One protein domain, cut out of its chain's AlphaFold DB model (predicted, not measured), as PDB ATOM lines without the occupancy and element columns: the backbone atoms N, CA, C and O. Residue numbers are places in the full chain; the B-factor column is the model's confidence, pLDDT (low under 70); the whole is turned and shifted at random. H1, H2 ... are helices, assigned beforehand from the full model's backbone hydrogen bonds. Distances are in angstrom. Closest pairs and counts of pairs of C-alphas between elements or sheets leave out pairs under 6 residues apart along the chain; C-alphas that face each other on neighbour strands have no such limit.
ATOM      1  N   PRO A   2      85.174 159.445 139.972       77.88
ATOM      2  CA  PRO A   2      86.087 160.282 139.196       77.88
ATOM      3  C   PRO A   2      86.346 159.662 137.817       77.88
ATOM      4  O   PRO A   2      86.462 158.445 137.666       77.88
ATOM      5  N   LYS A   3      86.419 160.498 136.774       90.44
ATOM      6  CA  LYS A   3      86.657 160.027 135.401       90.44
ATOM      7  C   LYS A   3      88.036 159.366 135.332       90.44
ATOM      8  O   LYS A   3      89.022 159.965 135.757       90.44
ATOM      9  N   LYS A   4      88.140 158.187 134.703       87.94
ATOM     10  CA  LYS A   4      89.402 157.422 134.563       87.94
ATOM     11  C   LYS A   4      90.583 158.277 134.065       87.94
ATOM     12  O   LYS A   4      91.716 158.069 134.481       87.94
ATOM     13  N   ARG A   5      90.327 159.268 133.198       89.62
ATOM     14  CA  ARG A   5      91.342 160.210 132.687       89.62
ATOM     15  C   ARG A   5      91.964 161.087 133.782       89.62
ATOM     16  O   ARG A   5      93.153 161.366 133.698       89.62
ATOM     17  N   VAL A   6      91.183 161.520 134.772       90.31
ATOM     18  CA  VAL A   6      91.651 162.369 135.884       90.31
ATOM     19  C   VAL A   6      92.551 161.550 136.809       90.31
ATOM     20  O   VAL A   6      93.703 161.915 137.010       90.31
ATOM     21  N   VAL A   7      92.094 160.358 137.205       90.56
ATOM     22  CA  VAL A   7      92.867 159.422 138.044       90.56
ATOM     23  C   VAL A   7      94.202 159.034 137.389       90.56
ATOM     24  O   VAL A   7      95.243 159.033 138.040       90.56
ATOM     25  N   ARG A   8      94.217 158.764 136.073       90.25
ATOM     26  CA  ARG A   8      95.463 158.473 135.335       90.25
ATOM     27  C   ARG A   8      96.445 159.647 135.348       90.25
ATOM     28  O   ARG A   8      97.646 159.423 135.473       90.25
ATOM     29  N   LYS A   9      95.954 160.884 135.207       93.12
ATOM     30  CA  LYS A   9      96.801 162.085 135.264       93.12
ATOM     31  C   LYS A   9      97.406 162.269 136.651       93.12
ATOM     32  O   LYS A   9      98.607 162.482 136.748       93.12
ATOM     33  N   GLU A  10      96.603 162.136 137.701       92.50
ATOM     34  CA  GLU A  10      97.066 162.251 139.088       92.50
ATOM     35  C   GLU A  10      98.113 161.184 139.431       92.50
ATOM     36  O   GLU A  10      99.150 161.507 140.004       92.50
ATOM     37  N   ASN A  11      97.901 159.934 139.012       94.69
ATOM     38  CA  ASN A  11      98.871 158.856 139.224       94.69
ATOM     39  C   ASN A  11     100.185 159.094 138.467       94.69
ATOM     40  O   ASN A  11     101.258 158.873 139.025       94.69
ATOM     41  N   ASN A  12     100.124 159.586 137.225       95.38
ATOM     42  CA  ASN A  12     101.328 159.951 136.479       95.38
ATOM     43  C   ASN A  12     102.085 161.106 137.147       95.38
ATOM     44  O   ASN A  12     103.307 161.053 137.223       95.38
ATOM     45  N   LEU A  13     101.382 162.125 137.650       95.25
ATOM     46  CA  LEU A  13     102.013 163.236 138.368       95.25
ATOM     47  C   LEU A  13     102.690 162.765 139.658       95.25
ATOM     48  O   LEU A  13     103.832 163.135 139.902       95.25
ATOM     49  N   LYS A  14     102.031 161.899 140.440       96.31
ATOM     50  CA  LYS A  14     102.635 161.283 141.633       96.31
ATOM     51  C   LYS A  14     103.914 160.525 141.277       96.31
ATOM     52  O   LYS A  14     104.949 160.776 141.879       96.31
ATOM     53  N   LYS A  15     103.867 159.695 140.230       96.69
ATOM     54  CA  LYS A  15     105.041 158.961 139.744       96.69
ATOM     55  C   LYS A  15     106.191 159.892 139.343       96.69
ATOM     56  O   LYS A  15     107.323 159.637 139.726       96.69
ATOM     57  N   LEU A  16     105.909 160.970 138.608       94.75
ATOM     58  CA  LEU A  16     106.937 161.941 138.212       94.75
ATOM     59  C   LEU A  16     107.590 162.609 139.428       94.75
ATOM     60  O   LEU A  16     108.811 162.722 139.470       94.75
ATOM     61  N   ILE A  17     106.795 162.990 140.431       95.94
ATOM     62  CA  ILE A  17     107.302 163.584 141.677       95.94
ATOM     63  C   ILE A  17     108.192 162.588 142.434       95.94
ATOM     64  O   ILE A  17     109.250 162.961 142.943       95.94
ATOM     65  N   ASP A  18     107.783 161.322 142.512       96.06
ATOM     66  CA  ASP A  18     108.560 160.286 143.195       96.06
ATOM     67  C   ASP A  18     109.864 159.967 142.443       96.06
ATOM     68  O   ASP A  18     110.925 159.844 143.063       96.06
ATOM     69  N   ASP A  19     109.820 159.928 141.107       93.19
ATOM     70  CA  ASP A  19     110.998 159.757 140.250       93.19
ATOM     71  C   ASP A  19     111.983 160.937 140.398       93.19
ATOM     72  O   ASP A  19     113.201 160.731 140.467       93.19
ATOM     73  N   GLU A  20     111.488 162.176 140.490       93.31
ATOM     74  CA  GLU A  20     112.304 163.372 140.741       93.31
ATOM     75  C   GLU A  20     112.988 163.311 142.111       93.31
ATOM     76  O   GLU A  20     114.213 163.446 142.186       93.31
ATOM     77  N   LYS A  21     112.244 162.992 143.179       96.00
ATOM     78  CA  LYS A  21     112.803 162.825 144.532       96.00
ATOM     79  C   LYS A  21     113.867 161.729 144.582       96.00
ATOM     80  O   LYS A  21     114.941 161.931 145.152       96.00
ATOM     81  N   ALA A  22     113.609 160.580 143.958       93.81
ATOM     82  CA  ALA A  22     114.574 159.486 143.898       93.81
ATOM     83  C   ALA A  22     115.848 159.892 143.137       93.81
ATOM     84  O   ALA A  22     116.962 159.518 143.520       93.81
ATOM     85  N   ASN A  23     115.717 160.679 142.067       91.19
ATOM     86  CA  ASN A  23     116.859 161.210 141.328       91.19
ATOM     87  C   ASN A  23     117.653 162.233 142.147       91.19
ATOM     88  O   ASN A  23     118.886 162.186 142.143       91.19
ATOM     89  N   GLU A  24     116.983 163.120 142.879       92.75
ATOM     90  CA  GLU A  24     117.631 164.084 143.769       92.75
ATOM     91  C   GLU A  24     118.419 163.395 144.885       92.75
ATOM     92  O   GLU A  24     119.591 163.727 145.089       92.75
ATOM     93  N   GLN A  25     117.835 162.382 145.532       94.94
ATOM     94  CA  GLN A  25     118.514 161.572 146.548       94.94
ATOM     95  C   GLN A  25     119.750 160.877 145.968       94.94
ATOM     96  O   GLN A  25     120.861 161.060 146.468       94.94
ATOM     97  N   LYS A  26     119.613 160.198 144.819       94.25
ATOM     98  CA  LYS A  26     120.749 159.569 144.121       94.25
ATOM     99  C   LYS A  26     121.851 160.574 143.777       94.25
ATOM    100  O   LYS A  26     123.038 160.246 143.842       94.25
ATOM    101  N   LEU A  27     121.496 161.792 143.365       88.88
ATOM    102  CA  LEU A  27     122.466 162.848 143.070       88.88
ATOM    103  C   LEU A  27     123.137 163.384 144.338       88.88
ATOM    104  O   LEU A  27     124.337 163.667 144.292       88.88
ATOM    105  N   ALA A  28     122.400 163.519 145.440       92.75
ATOM    106  CA  ALA A  28     122.933 163.928 146.734       92.75
ATOM    107  C   ALA A  28     123.926 162.890 147.273       92.75
ATOM    108  O   ALA A  28     125.060 163.247 147.584       92.75
ATOM    109  N   ASP A  29     123.574 161.607 147.255       92.75
ATOM    110  CA  ASP A  29     124.452 160.526 147.714       92.75
ATOM    111  C   ASP A  29     125.718 160.425 146.864       92.75
ATOM    112  O   ASP A  29     126.829 160.290 147.375       92.75
ATOM    113  N   ARG A  30     125.590 160.583 145.539       90.50
ATOM    114  CA  ARG A  30     126.751 160.661 144.639       90.50
ATOM    115  C   ARG A  30     127.647 161.862 144.938       90.50
ATOM    116  O   ARG A  30     128.847 161.780 144.680       90.50
ATOM    117  N   LYS A  31     127.097 162.991 145.395       88.81
ATOM    118  CA  LYS A  31     127.895 164.157 145.805       88.81
ATOM    119  C   LYS A  31     128.616 163.876 147.123       88.81
ATOM    120  O   LYS A  31     129.828 164.053 147.138       88.81
ATOM    121  N   LYS A  32     127.915 163.353 148.136       92.44
ATOM    122  CA  LYS A  32     128.486 162.979 149.443       92.44
ATOM    123  C   LYS A  32     129.655 162.006 149.296       92.44
ATOM    124  O   LYS A  32     130.778 162.363 149.625       92.44
ATOM    125  N   LYS A  33     129.448 160.883 148.597       92.31
ATOM    126  CA  LYS A  33     130.514 159.901 148.308       92.31
ATOM    127  C   LYS A  33     131.725 160.515 147.601       92.31
ATOM    128  O   LYS A  33     132.866 160.141 147.836       92.31
ATOM    129  N   ARG A  34     131.504 161.469 146.689       87.88
ATOM    130  CA  ARG A  34     132.601 162.170 145.993       87.88
ATOM    131  C   ARG A  34     133.342 163.157 146.887       87.88
ATOM    132  O   ARG A  34     134.490 163.478 146.577       87.88
ATOM    133  N   GLU A  35     132.674 163.715 147.885       88.50
ATOM    134  CA  GLU A  35     133.265 164.624 148.861       88.50
ATOM    135  C   GLU A  35     134.069 163.835 149.894       88.50
ATOM    136  O   GLU A  35     135.235 164.169 150.075       88.50
ATOM    137  N   GLU A  36     133.522 162.732 150.410       91.25
ATOM    138  CA  GLU A  36     134.187 161.763 151.300       91.25
ATOM    139  C   GLU A  36     135.491 161.232 150.685       91.25
ATOM    140  O   GLU A  36     136.579 161.475 151.213       91.25
ATOM    141  N   LEU A  37     135.423 160.666 149.472       88.94
ATOM    142  CA  LEU A  37     136.611 160.198 148.742       88.94
ATOM    143  C   LEU A  37     137.626 161.317 148.466       88.94
ATOM    144  O   LEU A  37     138.813 161.065 148.254       88.94
ATOM    145  N   ARG A  38     137.177 162.577 148.380       87.88
ATOM    146  CA  ARG A  38     138.087 163.714 148.191       87.88
ATOM    147  C   ARG A  38     138.753 164.104 149.504       87.88
ATOM    148  O   ARG A  38     139.924 164.472 149.456       87.88
ATOM    149  N   SER A  39     138.036 164.073 150.627       87.81
ATOM    150  CA  SER A  39     138.612 164.333 151.948       87.81
ATOM    151  C   SER A  39     139.619 163.263 152.344       87.81
ATOM    152  O   SER A  39     140.709 163.638 152.759       87.81
ATOM    153  N   GLU A  40     139.325 161.983 152.115       90.12
ATOM    154  CA  GLU A  40     140.251 160.867 152.378       90.12
ATOM    155  C   GLU A  40     141.562 161.052 151.610       90.12
ATOM    156  O   GLU A  40     142.628 161.201 152.196       90.12
ATOM    157  N   ARG A  41     141.473 161.229 150.285       87.31
ATOM    158  CA  ARG A  41     142.652 161.498 149.445       87.31
ATOM    159  C   ARG A  41     143.411 162.753 149.851       87.31
ATOM    160  O   ARG A  41     144.592 162.872 149.540       87.31
ATOM    161  N   ARG A  42     142.732 163.739 150.445       87.69
ATOM    162  CA  ARG A  42     143.375 164.959 150.939       87.69
ATOM    163  C   ARG A  42     144.143 164.676 152.218       87.69
ATOM    164  O   ARG A  42     145.267 165.153 152.312       87.69
ATOM    165  N   ALA A  43     143.551 163.932 153.148       88.62
ATOM    166  CA  ALA A  43     144.198 163.511 154.383       88.62
ATOM    167  C   ALA A  43     145.450 162.678 154.075       88.62
ATOM    168  O   ALA A  43     146.543 163.092 154.448       88.62
ATOM    169  N   GLU A  44     145.328 161.643 153.238       88.62
ATOM    170  CA  GLU A  44     146.465 160.808 152.814       88.62
ATOM    171  C   GLU A  44     147.601 161.624 152.177       88.62
ATOM    172  O   GLU A  44     148.783 161.351 152.380       88.62
ATOM    173  N   LEU A  45     147.265 162.630 151.359       86.38
ATOM    174  CA  LEU A  45     148.268 163.497 150.738       86.38
ATOM    175  C   LEU A  45     148.975 164.374 151.767       86.38
ATOM    176  O   LEU A  45     150.162 164.645 151.613       86.38
ATOM    177  N   VAL A  46     148.247 164.864 152.768       88.00
ATOM    178  CA  VAL A  46     148.817 165.690 153.833       88.00
ATOM    179  C   VAL A  46     149.754 164.854 154.696       88.00
ATOM    180  O   VAL A  46     150.885 165.284 154.888       88.00
ATOM    181  N   GLU A  47     149.346 163.653 155.104       88.00
ATOM    182  CA  GLU A  47     150.185 162.723 155.873       88.00
ATOM    183  C   GLU A  47     151.481 162.380 155.125       88.00
ATOM    184  O   GLU A  47     152.582 162.520 155.656       88.00
ATOM    185  N   LYS A  48     151.378 162.035 153.836       85.81
ATOM    186  CA  LYS A  48     152.554 161.763 152.993       85.81
ATOM    187  C   LYS A  48     153.475 162.975 152.865       85.81
ATOM    188  O   LYS A  48     154.691 162.823 152.852       85.81
ATOM    189  N   LEU A  49     152.922 164.183 152.753       84.56
ATOM    190  CA  LEU A  49     153.723 165.406 152.678       84.56
ATOM    191  C   LEU A  49     154.371 165.768 154.019       84.56
ATOM    192  O   LEU A  49     155.474 166.310 154.005       84.56
ATOM    193  N   GLN A  50     153.718 165.465 155.143       84.81
ATOM    194  CA  GLN A  50     154.285 165.630 156.482       84.81
ATOM    195  C   GLN A  50     155.498 164.717 156.670       84.81
ATOM    196  O   GLN A  50     156.577 165.223 156.974       84.81
ATOM    197  N   ALA A  51     155.377 163.430 156.327       83.06
ATOM    198  CA  ALA A  51     156.494 162.484 156.375       83.06
ATOM    199  C   ALA A  51     157.705 162.954 155.542       83.06
ATOM    200  O   ALA A  51     158.851 162.847 155.970       83.06
ATOM    201  N   ILE A  52     157.464 163.544 154.365       81.00
ATOM    202  CA  ILE A  52     158.534 164.107 153.524       81.00
ATOM    203  C   ILE A  52     159.160 165.351 154.159       81.00
ATOM    204  O   ILE A  52     160.371 165.545 154.061       81.00
ATOM    205  N   SER A  53     158.349 166.210 154.781       79.12
ATOM    206  CA  SER A  53     158.854 167.412 155.449       79.12
ATOM    207  C   SER A  53     159.667 167.101 156.704       79.12
ATOM    208  O   SER A  53     160.594 167.839 157.009       79.12
ATOM    209  N   GLU A  54     159.355 166.005 157.396       78.75
ATOM    210  CA  GLU A  54     160.093 165.542 158.573       78.75
ATOM    211  C   GLU A  54     161.391 164.822 158.180       78.75
ATOM    212  O   GLU A  54     162.422 165.018 158.816       78.75
ATOM    213  N   ALA A  55     161.378 164.054 157.086       69.75
ATOM    214  CA  ALA A  55     162.560 163.361 156.572       69.75
ATOM    215  C   ALA A  55     163.604 164.292 155.918       69.75
ATOM    216  O   ALA A  55     164.752 163.893 155.731       69.75
ATOM    217  N   ALA A  56     163.227 165.520 155.547       58.78
ATOM    218  CA  ALA A  56     164.123 166.508 154.954       58.78
ATOM    219  C   ALA A  56     164.227 167.754 155.855       58.78
ATOM    220  O   ALA A  56     163.401 168.661 155.719       58.78
ATOM    221  N   PRO A  57     165.236 167.860 156.745       50.44
ATOM    222  CA  PRO A  57     165.469 169.100 157.474       50.44
ATOM    223  C   PRO A  57     165.802 170.212 156.463       50.44
ATOM    224  O   PRO A  57     166.725 170.108 155.657       50.44
ATOM    225  N   ALA A 103     149.125 175.900 148.312       77.88
ATOM    226  CA  ALA A 103     150.026 174.769 148.501       77.88
ATOM    227  C   ALA A 103     151.469 175.142 148.106       77.88
ATOM    228  O   ALA A 103     151.698 175.730 147.037       77.88
ATOM    229  N   ASN A 104     152.435 174.762 148.946       82.75
ATOM    230  CA  ASN A 104     153.861 174.998 148.724       82.75
ATOM    231  C   ASN A 104     154.363 174.179 147.527       82.75
ATOM    232  O   ASN A 104     154.462 172.954 147.571       82.75
ATOM    233  N   LYS A 105     154.694 174.864 146.425       82.00
ATOM    234  CA  LYS A 105     155.126 174.218 145.170       82.00
ATOM    235  C   LYS A 105     156.457 173.469 145.322       82.00
ATOM    236  O   LYS A 105     156.667 172.503 144.598       82.00
ATOM    237  N   ALA A 106     157.338 173.919 146.215       81.44
ATOM    238  CA  ALA A 106     158.633 173.285 146.465       81.44
ATOM    239  C   ALA A 106     158.467 171.880 147.068       81.44
ATOM    240  O   ALA A 106     158.955 170.920 146.478       81.44
ATOM    241  N   LEU A 107     157.667 171.756 148.133       83.38
ATOM    242  CA  LEU A 107     157.346 170.472 148.768       83.38
ATOM    243  C   LEU A 107     156.685 169.499 147.785       83.38
ATOM    244  O   LEU A 107     157.092 168.351 147.670       83.38
ATOM    245  N   LEU A 108     155.724 169.972 146.981       85.88
ATOM    246  CA  LEU A 108     155.077 169.122 145.973       85.88
ATOM    247  C   LEU A 108     156.047 168.635 144.883       85.88
ATOM    248  O   LEU A 108     155.878 167.535 144.365       85.88
ATOM    249  N   LYS A 109     157.053 169.438 144.518       86.50
ATOM    250  CA  LYS A 109     158.099 169.013 143.574       86.50
ATOM    251  C   LYS A 109     159.049 167.993 144.198       86.50
ATOM    252  O   LYS A 109     159.477 167.086 143.497       86.50
ATOM    253  N   GLN A 110     159.389 168.138 145.478       85.00
ATOM    254  CA  GLN A 110     160.192 167.149 146.204       85.00
ATOM    255  C   GLN A 110     159.440 165.818 146.310       85.00
ATOM    256  O   GLN A 110     159.981 164.787 145.926       85.00
ATOM    257  N   ALA A 111     158.156 165.865 146.669       86.00
ATOM    258  CA  ALA A 111     157.280 164.696 146.700       86.00
ATOM    259  C   ALA A 111     157.145 164.009 145.329       86.00
ATOM    260  O   ALA A 111     157.081 162.785 145.249       86.00
ATOM    261  N   GLN A 112     157.131 164.783 144.236       90.94
ATOM    262  CA  GLN A 112     157.144 164.223 142.883       90.94
ATOM    263  C   GLN A 112     158.459 163.500 142.573       90.94
ATOM    264  O   GLN A 112     158.438 162.406 142.021       90.94
ATOM    265  N   LYS A 113     159.602 164.090 142.943       87.12
ATOM    266  CA  LYS A 113     160.921 163.472 142.741       87.12
ATOM    267  C   LYS A 113     161.082 162.169 143.526       87.12
ATOM    268  O   LYS A 113     161.722 161.254 143.035       87.12
ATOM    269  N   GLN A 114     160.482 162.089 144.711       84.75
ATOM    270  CA  GLN A 114     160.459 160.884 145.544       84.75
ATOM    271  C   GLN A 114     159.420 159.842 145.085       84.75
ATOM    272  O   GLN A 114     159.298 158.793 145.706       84.75
ATOM    273  N   GLY A 115     158.644 160.115 144.028       84.50
ATOM    274  CA  GLY A 115     157.646 159.181 143.492       84.50
ATOM    275  C   GLY A 115     156.334 159.104 144.284       84.50
ATOM    276  O   GLY A 115     155.448 158.334 143.929       84.50
ATOM    277  N   VAL A 116     156.159 159.931 145.317       86.62
ATOM    278  CA  VAL A 116     154.943 159.955 146.151       86.62
ATOM    279  C   VAL A 116     153.748 160.542 145.391       86.62
ATOM    280  O   VAL A 116     152.596 160.177 145.631       86.62
ATOM    281  N   ILE A 117     154.009 161.464 144.458       86.50
ATOM    282  CA  ILE A 117     152.988 162.140 143.649       86.50
ATOM    283  C   ILE A 117     153.374 162.089 142.169       86.50
ATOM    284  O   ILE A 117     154.450 162.536 141.795       86.50
ATOM    285  N   TYR A 118     152.448 161.669 141.304       86.31
ATOM    286  CA  TYR A 118     152.655 161.685 139.849       86.31
ATOM    287  C   TYR A 118     152.499 163.089 139.230       86.31
ATOM    288  O   TYR A 118     153.350 163.533 138.459       86.31
ATOM    289  N   ASP A 119     151.426 163.814 139.582       87.69
ATOM    290  CA  ASP A 119     151.110 165.145 139.032       87.69
ATOM    291  C   ASP A 119     150.985 166.223 140.125       87.69
ATOM    292  O   ASP A 119     150.017 166.286 140.893       87.69
ATOM    293  N   VAL A 120     151.942 167.155 140.121       88.38
ATOM    294  CA  VAL A 120     151.989 168.331 141.003       88.38
ATOM    295  C   VAL A 120     150.756 169.224 140.839       88.38
ATOM    296  O   VAL A 120     150.257 169.795 141.813       88.38
ATOM    297  N   ALA A 121     150.243 169.381 139.616       86.50
ATOM    298  CA  ALA A 121     149.093 170.236 139.347       86.50
ATOM    299  C   ALA A 121     147.792 169.625 139.881       86.50
ATOM    300  O   ALA A 121     146.920 170.368 140.344       86.50
ATOM    301  N   ALA A 122     147.656 168.299 139.826       84.44
ATOM    302  CA  ALA A 122     146.539 167.579 140.426       84.44
ATOM    303  C   ALA A 122     146.578 167.667 141.958       84.44
ATOM    304  O   ALA A 122     145.589 168.105 142.550       84.44
ATOM    305  N   ALA A 123     147.723 167.366 142.582       85.81
ATOM    306  CA  ALA A 123     147.892 167.448 144.036       85.81
ATOM    307  C   ALA A 123     147.625 168.863 144.567       85.81
ATOM    308  O   ALA A 123     146.851 169.053 145.506       85.81
ATOM    309  N   LYS A 124     148.153 169.888 143.884       88.94
ATOM    310  CA  LYS A 124     147.878 171.291 144.215       88.94
ATOM    311  C   LYS A 124     146.383 171.617 144.193       88.94
ATOM    312  O   LYS A 124     145.895 172.315 145.073       88.94
ATOM    313  N   ARG A 125     145.638 171.135 143.195       86.06
ATOM    314  CA  ARG A 125     144.188 171.380 143.113       86.06
ATOM    315  C   ARG A 125     143.424 170.662 144.209       86.06
ATOM    316  O   ARG A 125     142.457 171.228 144.706       86.06
ATOM    317  N   LEU A 126     143.843 169.447 144.548       85.75
ATOM    318  CA  LEU A 126     143.228 168.658 145.604       85.75
ATOM    319  C   LEU A 126     143.376 169.375 146.955       85.75
ATOM    320  O   LEU A 126     142.373 169.587 147.633       85.75
ATOM    321  N   LEU A 127     144.581 169.865 147.269       86.56
ATOM    322  CA  LEU A 127     144.853 170.655 148.476       86.56
ATOM    323  C   LEU A 127     144.104 171.997 148.492       86.56
ATOM    324  O   LEU A 127     143.548 172.377 149.518       86.56
ATOM    325  N   GLU A 128     144.040 172.694 147.353       84.50
ATOM    326  CA  GLU A 128     143.325 173.973 147.211       84.50
ATOM    327  C   GLU A 128     141.794 173.813 147.046       84.50
ATOM    328  O   GLU A 128     141.100 174.805 146.810       84.50
ATOM    329  N   GLY A 129     141.252 172.588 147.083       79.38
ATOM    330  CA  GLY A 129     139.819 172.311 146.899       79.38
ATOM    331  C   GLY A 129     139.269 172.660 145.505       79.38
ATOM    332  O   GLY A 129     138.060 172.811 145.314       79.38
ATOM    333  N   ARG A 130     140.135 172.814 144.499       82.31
ATOM    334  CA  ARG A 130     139.745 173.223 143.143       82.31
ATOM    335  C   ARG A 130     139.259 172.031 142.325       82.31
ATOM    336  O   ARG A 130     139.897 170.984 142.270       82.31
ATOM    337  N   LYS A 131     138.158 172.224 141.592       79.25
ATOM    338  CA  LYS A 131     137.636 171.210 140.662       79.25
ATOM    339  C   LYS A 131     138.677 170.885 139.574       79.25
ATOM    340  O   LYS A 131     139.359 171.795 139.088       79.25
ATOM    341  N   PRO A 132     138.789 169.614 139.150       76.31
ATOM    342  CA  PRO A 132     139.704 169.237 138.083       76.31
ATOM    343  C   PRO A 132     139.325 169.950 136.780       76.31
ATOM    344  O   PRO A 132     138.144 170.101 136.452       76.31
ATOM    345  N   LYS A 133     140.336 170.380 136.016       72.50
ATOM    346  CA  LYS A 133     140.123 170.892 134.660       72.50
ATOM    347  C   LYS A 133     139.712 169.717 133.775       72.50
ATOM    348  O   LYS A 133     140.557 168.913 133.401       72.50
ATOM    349  N   ARG A 134     138.425 169.616 133.450       69.19
ATOM    350  CA  ARG A 134     137.927 168.579 132.538       69.19
ATOM    351  C   ARG A 134     138.478 168.823 131.141       69.19
ATOM    352  O   ARG A 134     138.391 169.951 130.651       69.19
ATOM    353  N   GLN A 135     139.064 167.807 130.515       69.19
ATOM    354  CA  GLN A 135     139.494 167.894 129.116       69.19
ATOM    355  C   GLN A 135     138.289 168.034 128.180       69.19
ATOM    356  O   GLN A 135     138.321 168.858 127.277       69.19
TER     357      GLN A 135
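This is residues 2 to 57 and 103 to 135 of the 172 residues of a protein of Brandtodinium nutricula (UniProt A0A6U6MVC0). One very long, unbent helix, H1, makes the longest axis, and two short helices, H2 and H3, pack on one side of it near its C-terminal end. The rest of H1 sticks out as a long bare arm: residues 2 to 37, of which 4 to 37 belong to H1, stand free. The printed part has 89 residues with three named helices, in the order H1, H2, H3, and no named strand; the class is all helix. The whole is extended, a rod with a radius of gyration of the C-alphas of 23.6 A and spans of 82 by 25 by 17 A.

H1 is the longest helix, residues 4 to 55, 52 residues and 76.6 A from first to last C-alpha. It begins at C-alpha 4 at (89.402, 157.422, 134.563) and ends at C-alpha 55 at (162.560, 163.361, 156.572). H2, residues 105 to 113, measures 12.4 A from first to last C-alpha. H3, residues 120 to 127, measures 10.6 A and ends at C-alpha 127 at (144.853, 170.655, 148.476).

H1 touches H2 with residues 49 to 53 alone. Their closest C-alphas are those of Ile 52 and Ala 111, 7.0 A apart, and their lines stand about perpendicular, at 83 degrees. H1 touches H3 with residues 38 to 45 alone; the closest C-alphas are those of Arg 42 and Leu 127, 6.4 A apart. H1 and H3 run opposite ways at a steep tilt of 65 degrees. H2 and H3 touch as well, with the C-alphas of Leu 108 and Val 120 the closest, 5.9 A apart. They run opposite ways at a steep tilt of 59 degrees, and their centres are 11.1 A apart. The helix packing is mostly crossed, with no touching pair at a shallow tilt. In H1, H2 and H3 every O i to N i+4 pair is within hydrogen-bond range.

The two C-alphas farthest apart are those of Lys 3 and Pro 57, 82.3 A. Without the stretch that stands free, the body has 53 residues and spans 37 by 20 by 17 A, with a radius of gyration of 11.0 A. Residues 58 to 102 are not printed, and C-alphas 57 and 103 are 18.7 A apart across this cut, which falls in the link from H1 to H2. The link from H2 to H3, with 6 residues between them, is short. The mean pLDDT of the printed part is 86.5; residues 55 to 57 and 134 to 135 are under 70.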